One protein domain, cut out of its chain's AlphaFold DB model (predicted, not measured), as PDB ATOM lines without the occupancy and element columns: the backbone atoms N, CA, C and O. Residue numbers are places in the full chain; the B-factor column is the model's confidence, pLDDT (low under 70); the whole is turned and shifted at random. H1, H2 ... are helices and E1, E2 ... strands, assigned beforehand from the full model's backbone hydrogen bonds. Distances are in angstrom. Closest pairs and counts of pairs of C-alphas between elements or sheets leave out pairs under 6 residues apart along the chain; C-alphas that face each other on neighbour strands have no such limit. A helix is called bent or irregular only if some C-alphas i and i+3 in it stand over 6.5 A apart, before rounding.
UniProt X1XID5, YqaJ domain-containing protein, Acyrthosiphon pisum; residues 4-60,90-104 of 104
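What this domain is: This is residues 4 to 60 and 90 to 104 of the 104 residues of the protein "YqaJ domain-containing protein" of Acyrthosiphon pisum (UniProt X1XID5). H3 and H4 run out and back at one end of an elongated body, H1 and H2 form a corner at the other, and strand E1 lies between. The printed part has 72 residues with four named helices, then E1, and is mostly helix. Only just loose, close to compact, it spans 41 by 26 by 16 A, with radius of gyration of the C-alphas 13.7 A.

Where its parts are: Find H1, residues 4 to 12, beginning at (116.593, 138.699, 68.627); H2 covers 14 to 22. H3, 27 to 38, is irregular: C-alphas 28 and 31 are 7.3 A apart. H4 covers 44 to 55; E1, 101 to 103, ends at (113.494, 142.407, 80.962).

How they stand to each other: H1 and H2 touch, opposite ways at a steep tilt of 50 degrees; their closest C-alphas, Ser 10 and Trp 17, are 4.5 A apart. H3 and H4 are near each other. Every O i to N i+4 pair in H2 and H4 is within hydrogen-bond range.

The domain as a whole: Residues 61 to 89 are cut out, with 22.8 A between C-alphas 60 and 90; no printed residue is under pLDDT 70.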
ATOM      1  N   THR A   4     117.025 140.081  68.914       95.12
ATOM      2  CA  THR A   4     116.593 138.699  68.627       95.12
ATOM      3  C   THR A   4     117.658 137.668  68.998       95.12
ATOM      4  O   THR A   4     117.361 136.677  69.662       95.12
ATOM      5  N   LYS A   5     118.918 137.913  68.619       95.50
ATOM      6  CA  LYS A   5     120.044 137.033  68.965       95.50
ATOM      7  C   LYS A   5     120.289 136.989  70.479       95.50
ATOM      8  O   LYS A   5     120.507 135.904  71.006       95.50
ATOM      9  N   ILE A   6     120.183 138.127  71.176       95.94
ATOM     10  CA  ILE A   6     120.271 138.172  72.647       95.94
ATOM     11  C   ILE A   6     119.172 137.304  73.267       95.94
ATOM     12  O   ILE A   6     119.473 136.440  74.090       95.94
ATOM     13  N   ARG A   7     117.917 137.493  72.843       96.50
ATOM     14  CA  ARG A   7     116.761 136.749  73.357       96.50
ATOM     15  C   ARG A   7     116.916 135.243  73.167       96.50
ATOM     16  O   ARG A   7     116.667 134.493  74.100       96.50
ATOM     17  N   ASN A   8     117.338 134.802  71.985       96.38
ATOM     18  CA  ASN A   8     117.441 133.375  71.684       96.38
ATOM     19  C   ASN A   8     118.581 132.697  72.461       96.38
ATOM     20  O   ASN A   8     118.393 131.601  72.975       96.38
ATOM     21  N   LEU A   9     119.745 133.348  72.578       96.94
ATOM     22  CA  LEU A   9     120.883 132.797  73.328       96.94
ATOM     23  C   LEU A   9     120.595 132.736  74.831       96.94
ATOM     24  O   LEU A   9     120.778 131.704  75.469       96.94
ATOM     25  N   SER A  10     120.077 133.829  75.387       97.06
ATOM     26  CA  SER A  10     119.810 133.947  76.827       97.06
ATOM     27  C   SER A  10     118.627 133.115  77.324       97.06
ATOM     28  O   SER A  10     118.400 133.067  78.527       97.06
ATOM     29  N   LEU A  11     117.867 132.475  76.431       96.50
ATOM     30  CA  LEU A  11     116.829 131.519  76.818       96.50
ATOM     31  C   LEU A  11     117.431 130.216  77.369       96.50
ATOM     32  O   LEU A  11     116.867 129.632  78.285       96.50
ATOM     33  N   ASN A  12     118.559 129.772  76.807       94.88
ATOM     34  CA  ASN A  12     119.149 128.464  77.112       94.88
ATOM     35  C   ASN A  12     120.516 128.562  77.805       94.88
ATOM     36  O   ASN A  12     120.970 127.590  78.399       94.88
ATOM     37  N   ASP A  13     121.172 129.723  77.743       96.50
ATOM     38  CA  ASP A  13     122.455 129.970  78.399       96.50
ATOM     39  C   ASP A  13     122.282 130.954  79.563       96.50
ATOM     40  O   ASP A  13     122.233 132.177  79.386       96.50
ATOM     41  N   ASN A  14     122.211 130.400  80.776       92.19
ATOM     42  CA  ASN A  14     122.101 131.177  82.009       92.19
ATOM     43  C   ASN A  14     123.318 132.081  82.242       92.19
ATOM     44  O   ASN A  14     123.160 133.191  82.743       92.19
ATOM     45  N   SER A  15     124.524 131.640  81.877       94.81
ATOM     46  CA  SER A  15     125.740 132.441  82.056       94.81
ATOM     47  C   SER A  15     125.685 133.685  81.173       94.81
ATOM     48  O   SER A  15     125.837 134.813  81.652       94.81
ATOM     49  N   PHE A  16     125.340 133.494  79.898       96.12
ATOM     50  CA  PHE A  16     125.120 134.590  78.963       96.12
ATOM     51  C   PHE A  16     123.976 135.513  79.413       96.12
ATOM     52  O   PHE A  16     124.098 136.737  79.329       96.12
ATOM     53  N   TRP A  17     122.881 134.953  79.941       95.50
ATOM     54  CA  TRP A  17     121.773 135.726  80.509       95.50
ATOM     55  C   TRP A  17     122.227 136.626  81.670       95.50
ATOM     56  O   TRP A  17     121.866 137.806  81.708       95.50
ATOM     57  N   TYR A  18     123.064 136.124  82.585       92.94
ATOM     58  CA  TYR A  18     123.637 136.936  83.664       92.94
ATOM     59  C   TYR A  18     124.558 138.032  83.115       92.94
ATOM     60  O   TYR A  18     124.426 139.196  83.505       92.94
ATOM     61  N   GLN A  19     125.440 137.684  82.175       93.75
ATOM     62  CA  GLN A  19     126.396 138.612  81.572       93.75
ATOM     63  C   GLN A  19     125.695 139.779  80.866       93.75
ATOM     64  O   GLN A  19     126.026 140.942  81.096       93.75
ATOM     65  N   ILE A  20     124.692 139.499  80.026       93.62
ATOM     66  CA  ILE A  20     124.019 140.545  79.247       93.62
ATOM     67  C   ILE A  20     123.174 141.475  80.129       93.62
ATOM     68  O   ILE A  20     122.989 142.645  79.786       93.62
ATOM     69  N   ARG A  21     122.682 140.983  81.274       93.69
ATOM     70  CA  ARG A  21     121.906 141.756  82.255       93.69
ATOM     71  C   ARG A  21     122.751 142.688  83.108       93.69
ATOM     72  O   ARG A  21     122.224 143.696  83.571       93.69
ATOM     73  N   GLN A  22     124.025 142.361  83.325       93.06
ATOM     74  CA  GLN A  22     124.886 143.042  84.290       93.06
ATOM     75  C   GLN A  22     124.912 144.565  84.100       93.06
ATOM     76  O   GLN A  22     124.743 145.295  85.071       93.06
ATOM     77  N   PHE A  23     125.036 145.035  82.856       92.81
ATOM     78  CA  PHE A  23     125.120 146.461  82.506       92.81
ATOM     79  C   PHE A  23     123.803 147.043  81.978       92.81
ATOM     80  O   PHE A  23     123.802 147.972  81.169       92.81
ATOM     81  N   LYS A  24     122.665 146.476  82.393       95.06
ATOM     82  CA  LYS A  24     121.338 146.925  81.963       95.06
ATOM     83  C   LYS A  24     120.435 147.231  83.146       95.06
ATOM     84  O   LYS A  24     120.506 146.621  84.213       95.06
ATOM     85  N   ILE A  25     119.535 148.178  82.938       96.06
ATOM     86  CA  ILE A  25     118.442 148.438  83.857       96.06
ATOM     87  C   ILE A  25     117.365 147.384  83.601       96.06
ATOM     88  O   ILE A  25     116.769 147.342  82.524       96.06
ATOM     89  N   THR A  26     117.142 146.511  84.588       95.88
ATOM     90  CA  THR A  26     116.164 145.421  84.508       95.88
ATOM     91  C   THR A  26     114.884 145.791  85.240       95.88
ATOM     92  O   THR A  26     114.937 146.494  86.249       95.88
ATOM     93  N   GLY A  27     113.734 145.274  84.801       93.00
ATOM     94  CA  GLY A  27     112.450 145.611  85.436       93.00
ATOM     95  C   GLY A  27     112.385 145.316  86.937       93.00
ATOM     96  O   GLY A  27     111.883 146.127  87.703       93.00
ATOM     97  N   SER A  28     113.011 144.232  87.402       92.00
ATOM     98  CA  SER A  28     113.075 143.913  88.838       92.00
ATOM     99  C   SER A  28     113.903 144.897  89.682       92.00
ATOM    100  O   SER A  28     113.866 144.837  90.908       92.00
ATOM    101  N   ARG A  29     114.684 145.786  89.055       92.50
ATOM    102  CA  ARG A  29     115.628 146.687  89.738       92.50
ATOM    103  C   ARG A  29     115.447 148.162  89.370       92.50
ATOM    104  O   ARG A  29     115.949 149.017  90.102       92.50
ATOM    105  N   CYS A  30     114.715 148.479  88.297       95.00
ATOM    106  CA  CYS A  30     114.508 149.848  87.815       95.00
ATOM    107  C   CYS A  30     113.849 150.747  88.871       95.00
ATOM    108  O   CYS A  30     114.285 151.880  89.066       95.00
ATOM    109  N   HIS A  31     112.896 150.215  89.643       94.75
ATOM    110  CA  HIS A  31     112.242 150.943  90.731       94.75
ATOM    111  C   HIS A  31     113.240 151.432  91.798       94.75
ATOM    112  O   HIS A  31     113.105 152.532  92.333       94.75
ATOM    113  N   SER A  32     114.297 150.656  92.076       93.25
ATOM    114  CA  SER A  32     115.345 151.048  93.029       93.25
ATOM    115  C   SER A  32     116.216 152.197  92.517       93.25
ATOM    116  O   SER A  32     116.766 152.941  93.325       93.25
ATOM    117  N   LEU A  33     116.372 152.340  91.197       94.25
ATOM    118  CA  LEU A  33     117.061 153.485  90.600       94.25
ATOM    119  C   LEU A  33     116.158 154.717  90.598       94.25
ATOM    120  O   LEU A  33     116.602 155.783  91.010       94.25
ATOM    121  N   TYR A  34     114.891 154.551  90.210       94.12
ATOM    122  CA  TYR A  34     113.906 155.630  90.198       94.12
ATOM    123  C   TYR A  34     113.728 156.258  91.583       94.12
ATOM    124  O   TYR A  34     113.939 157.452  91.759       94.12
ATOM    125  N   THR A  35     113.429 155.454  92.605       93.88
ATOM    126  CA  THR A  35     113.239 155.967  93.975       93.88
ATOM    127  C   THR A  35     114.515 156.584  94.542       93.88
ATOM    128  O   THR A  35     114.465 157.618  95.210       93.88
ATOM    129  N   TYR A  36     115.679 156.014  94.214       93.50
ATOM    130  CA  TYR A  36     116.959 156.614  94.566       93.50
ATOM    131  C   TYR A  36     117.173 157.964  93.875       93.50
ATOM    132  O   TYR A  36     117.703 158.865  94.513       93.50
ATOM    133  N   TYR A  37     116.715 158.146  92.632       92.00
ATOM    134  CA  TYR A  37     116.682 159.433  91.929       92.00
ATOM    135  C   TYR A  37     115.621 160.404  92.460       92.00
ATOM    136  O   TYR A  37     115.820 161.605  92.379       92.00
ATOM    137  N   MET A  38     114.569 159.952  93.134       93.44
ATOM    138  CA  MET A  38     113.570 160.867  93.714       93.44
ATOM    139  C   MET A  38     113.914 161.371  95.128       93.44
ATOM    140  O   MET A  38     113.342 162.353  95.579       93.44
ATOM    141  N   SER A  39     114.863 160.749  95.843       90.19
ATOM    142  CA  SER A  39     115.249 161.195  97.201       90.19
ATOM    143  C   SER A  39     115.842 162.622  97.271       90.19
ATOM    144  O   SER A  39     116.494 163.092  96.350       90.19
ATOM    145  N   SER A  40     115.731 163.319  98.395       84.25
ATOM    146  CA  SER A  40     116.378 164.635  98.561       84.25
ATOM    147  C   SER A  40     117.888 164.557  98.846       84.25
ATOM    148  O   SER A  40     118.602 165.542  98.695       84.25
ATOM    149  N   ASN A  41     118.403 163.391  99.247       82.75
ATOM    150  CA  ASN A  41     119.766 163.231  99.757       82.75
ATOM    151  C   ASN A  41     120.698 162.567  98.730       82.75
ATOM    152  O   ASN A  41     121.017 161.376  98.847       82.75
ATOM    153  N   LYS A  42     121.133 163.332  97.725       87.75
ATOM    154  CA  LYS A  42     122.024 162.861  96.653       87.75
ATOM    155  C   LYS A  42     123.327 163.633  96.622       87.75
ATOM    156  O   LYS A  42     123.352 164.830  96.869       87.75
ATOM    157  N   SER A  43     124.383 162.934  96.247       92.44
ATOM    158  CA  SER A  43     125.649 163.513  95.819       92.44
ATOM    159  C   SER A  43     126.263 162.600  94.764       92.44
ATOM    160  O   SER A  43     125.890 161.422  94.671       92.44
ATOM    161  N   ASP A  44     127.212 163.120  93.995       93.12
ATOM    162  CA  ASP A  44     127.910 162.354  92.959       93.12
ATOM    163  C   ASP A  44     128.622 161.129  93.540       93.12
ATOM    164  O   ASP A  44     128.556 160.038  92.976       93.12
ATOM    165  N   GLU A  45     129.209 161.262  94.731       95.44
ATOM    166  CA  GLU A  45     129.828 160.150  95.457       95.44
ATOM    167  C   GLU A  45     128.817 159.026  95.748       95.44
ATOM    168  O   GLU A  45     129.068 157.845  95.483       95.44
ATOM    169  N   LYS A  46     127.631 159.384  96.254       94.62
ATOM    170  CA  LYS A  46     126.593 158.401  96.583       94.62
ATOM    171  C   LYS A  46     126.033 157.742  95.319       94.62
ATOM    172  O   LYS A  46     125.781 156.534  95.333       94.62
ATOM    173  N   TRP A  47     125.896 158.494  94.226       94.19
ATOM    174  CA  TRP A  47     125.516 157.955  92.919       94.19
ATOM    175  C   TRP A  47     126.558 157.002  92.352       94.19
ATOM    176  O   TRP A  47     126.194 155.912  91.914       94.19
ATOM    177  N   SER A  48     127.840 157.360  92.425       94.88
ATOM    178  CA  SER A  48     128.947 156.506  91.993       94.88
ATOM    179  C   SER A  48     128.935 155.171  92.745       94.88
ATOM    180  O   SER A  48     128.960 154.093  92.141       94.88
ATOM    181  N   LYS A  49     128.743 155.220  94.071       94.56
ATOM    182  CA  LYS A  49     128.580 154.021  94.903       94.56
ATOM    183  C   LYS A  49     127.336 153.213  94.523       94.56
ATOM    184  O   LYS A  49     127.422 151.995  94.365       94.56
ATOM    185  N   LYS A  50     126.179 153.864  94.343       94.38
ATOM    186  CA  LYS A  50     124.922 153.211  93.935       94.38
ATOM    187  C   LYS A  50     125.069 152.512  92.584       94.38
ATOM    188  O   LYS A  50     124.654 151.361  92.476       94.38
ATOM    189  N   ALA A  51     125.662 153.173  91.591       93.81
ATOM    190  CA  ALA A  51     125.896 152.635  90.253       93.81
ATOM    191  C   ALA A  51     126.857 151.441  90.292       93.81
ATOM    192  O   ALA A  51     126.549 150.391  89.730       93.81
ATOM    193  N   SER A  52     127.957 151.552  91.041       94.56
ATOM    194  CA  SER A  52     128.930 150.469  91.222       94.56
ATOM    195  C   SER A  52     128.280 149.230  91.849       94.56
ATOM    196  O   SER A  52     128.353 148.129  91.305       94.56
ATOM    197  N   CYS A  53     127.533 149.392  92.943       93.25
ATOM    198  CA  CYS A  53     126.785 148.281  93.542       93.25
ATOM    199  C   CYS A  53     125.664 147.756  92.632       93.25
ATOM    200  O   CYS A  53     125.266 146.595  92.737       93.25
ATOM    201  N   TYR A  54     125.109 148.607  91.767       93.81
ATOM    202  CA  TYR A  54     124.053 148.209  90.854       93.81
ATOM    203  C   TYR A  54     124.593 147.308  89.738       93.81
ATOM    204  O   TYR A  54     124.054 146.219  89.540       93.81
ATOM    205  N   PHE A  55     125.643 147.733  89.037       93.69
ATOM    206  CA  PHE A  55     126.198 147.019  87.885       93.69
ATOM    207  C   PHE A  55     127.156 145.882  88.266       93.69
ATOM    208  O   PHE A  55     127.365 144.977  87.468       93.69
ATOM    209  N   TRP A  56     127.678 145.854  89.493       93.38
ATOM    210  CA  TRP A  56     128.447 144.723  90.030       93.38
ATOM    211  C   TRP A  56     127.815 144.205  91.329       93.38
ATOM    212  O   TRP A  56     128.399 144.328  92.411       93.38
ATOM    213  N   PRO A  57     126.587 143.659  91.265       88.50
ATOM    214  CA  PRO A  57     125.927 143.157  92.455       88.50
ATOM    215  C   PRO A  57     126.635 141.893  92.951       88.50
ATOM    216  O   PRO A  57     127.016 141.025  92.165       88.50
ATOM    217  N   LYS A  58     126.752 141.745  94.272       85.19
ATOM    218  CA  LYS A  58     127.146 140.461  94.863       85.19
ATOM    219  C   LYS A  58     126.083 139.414  94.528       85.19
ATOM    220  O   LYS A  58     124.888 139.711  94.602       85.19
ATOM    221  N   SER A  59     126.508 138.195  94.196       78.88
ATOM    222  CA  SER A  59     125.580 137.079  94.011       78.88
ATOM    223  C   SER A  59     124.736 136.908  95.273       78.88
ATOM    224  O   SER A  59     125.278 136.805  96.375       78.88
ATOM    225  N   PHE A  60     123.418 136.873  95.119       77.56
ATOM    226  CA  PHE A  60     122.495 136.736  96.233       77.56
ATOM    227  C   PHE A  60     121.580 135.545  95.988       77.56
ATOM    228  O   PHE A  60     120.905 135.463  94.967       77.56
ATOM    229  N   SER A  90     110.517 133.045  77.264       95.00
ATOM    230  CA  SER A  90     111.368 133.954  76.503       95.00
ATOM    231  C   SER A  90     112.681 134.150  77.243       95.00
ATOM    232  O   SER A  90     112.695 134.259  78.467       95.00
ATOM    233  N   GLY A  91     113.778 134.254  76.491       96.12
ATOM    234  CA  GLY A  91     115.024 134.783  77.030       96.12
ATOM    235  C   GLY A  91     114.937 136.293  77.262       96.12
ATOM    236  O   GLY A  91     113.869 136.908  77.188       96.12
ATOM    237  N   PHE A  92     116.088 136.905  77.508       97.38
ATOM    238  CA  PHE A  92     116.217 138.312  77.848       97.38
ATOM    239  C   PHE A  92     115.863 139.240  76.680       97.38
ATOM    240  O   PHE A  92     116.474 139.201  75.610       97.38
ATOM    241  N   ILE A  93     114.877 140.105  76.906       96.81
ATOM    242  CA  ILE A  93     114.386 141.077  75.932       96.81
ATOM    243  C   ILE A  93     115.100 142.405  76.172       96.81
ATOM    244  O   ILE A  93     115.157 142.900  77.295       96.81
ATOM    245  N   VAL A  94     115.631 142.993  75.101       96.19
ATOM    246  CA  VAL A  94     116.332 144.283  75.115       96.19
ATOM    247  C   VAL A  94     115.584 145.255  74.217       96.19
ATOM    248  O   VAL A  94     115.232 144.896  73.091       96.19
ATOM    249  N   HIS A  95     115.359 146.480  74.691       93.81
ATOM    250  CA  HIS A  95     114.721 147.503  73.868       93.81
ATOM    251  C   HIS A  95     115.658 147.936  72.735       93.81
ATOM    252  O   HIS A  95     116.837 148.202  72.963       93.81
ATOM    253  N   TYR A  96     115.145 148.008  71.506       91.56
ATOM    254  CA  TYR A  96     115.979 148.275  70.332       91.56
ATOM    255  C   TYR A  96     116.615 149.673  70.371       91.56
ATOM    256  O   TYR A  96     117.810 149.809  70.129       91.56
ATOM    257  N   GLN A  97     115.841 150.700  70.734       94.75
ATOM    258  CA  GLN A  97     116.315 152.092  70.756       94.75
ATOM    259  C   GLN A  97     117.053 152.449  72.053       94.75
ATOM    260  O   GLN A  97     117.879 153.354  72.078       94.75
ATOM    261  N   THR A  98     116.769 151.733  73.142       94.75
ATOM    262  CA  THR A  98     117.397 151.947  74.454       94.75
ATOM    263  C   THR A  98     117.985 150.631  74.952       94.75
ATOM    264  O   THR A  98     117.478 150.022  75.894       94.75
ATOM    265  N   PRO A  99     119.083 150.157  74.337       93.44
ATOM    266  CA  PRO A  99     119.619 148.822  74.589       93.44
ATOM    267  C   PRO A  99     120.145 148.621  76.013       93.44
ATOM    268  O   PRO A  99     120.456 147.499  76.403       93.44
ATOM    269  N   TRP A 100     120.257 149.684  76.803       94.19
ATOM    270  CA  TRP A 100     120.577 149.654  78.227       94.19
ATOM    271  C   TRP A 100     119.366 149.302  79.109       94.19
ATOM    272  O   TRP A 100     119.547 149.070  80.300       94.19
ATOM    273  N   LEU A 101     118.157 149.183  78.545       95.81
ATOM    274  CA  LEU A 101     116.965 148.644  79.204       95.81
ATOM    275  C   LEU A 101     116.708 147.194  78.772       95.81
ATOM    276  O   LEU A 101     116.873 146.839  77.600       95.81
ATOM    277  N   GLY A 102     116.243 146.358  79.701       95.94
ATOM    278  CA  GLY A 102     115.767 145.022  79.351       95.94
ATOM    279  C   GLY A 102     114.952 144.321  80.435       95.94
ATOM    280  O   GLY A 102     114.811 144.809  81.556       95.94
ATOM    281  N   TYR A 103     114.390 143.165  80.090       95.69
ATOM    282  CA  TYR A 103     113.494 142.407  80.962       95.69
ATOM    283  C   TYR A 103     113.571 140.902  80.685       95.69
ATOM    284  O   TYR A 103     113.778 140.476  79.548       95.69
ATOM    285  N   SER A 104     113.382 140.110  81.738       91.06
ATOM    286  CA  SER A 104     112.977 138.700  81.703       91.06
ATOM    287  C   SER A 104     112.449 138.310  83.069       91.06
ATOM    288  O   SER A 104     113.114 138.753  84.046       91.06
TER     289      SER A 104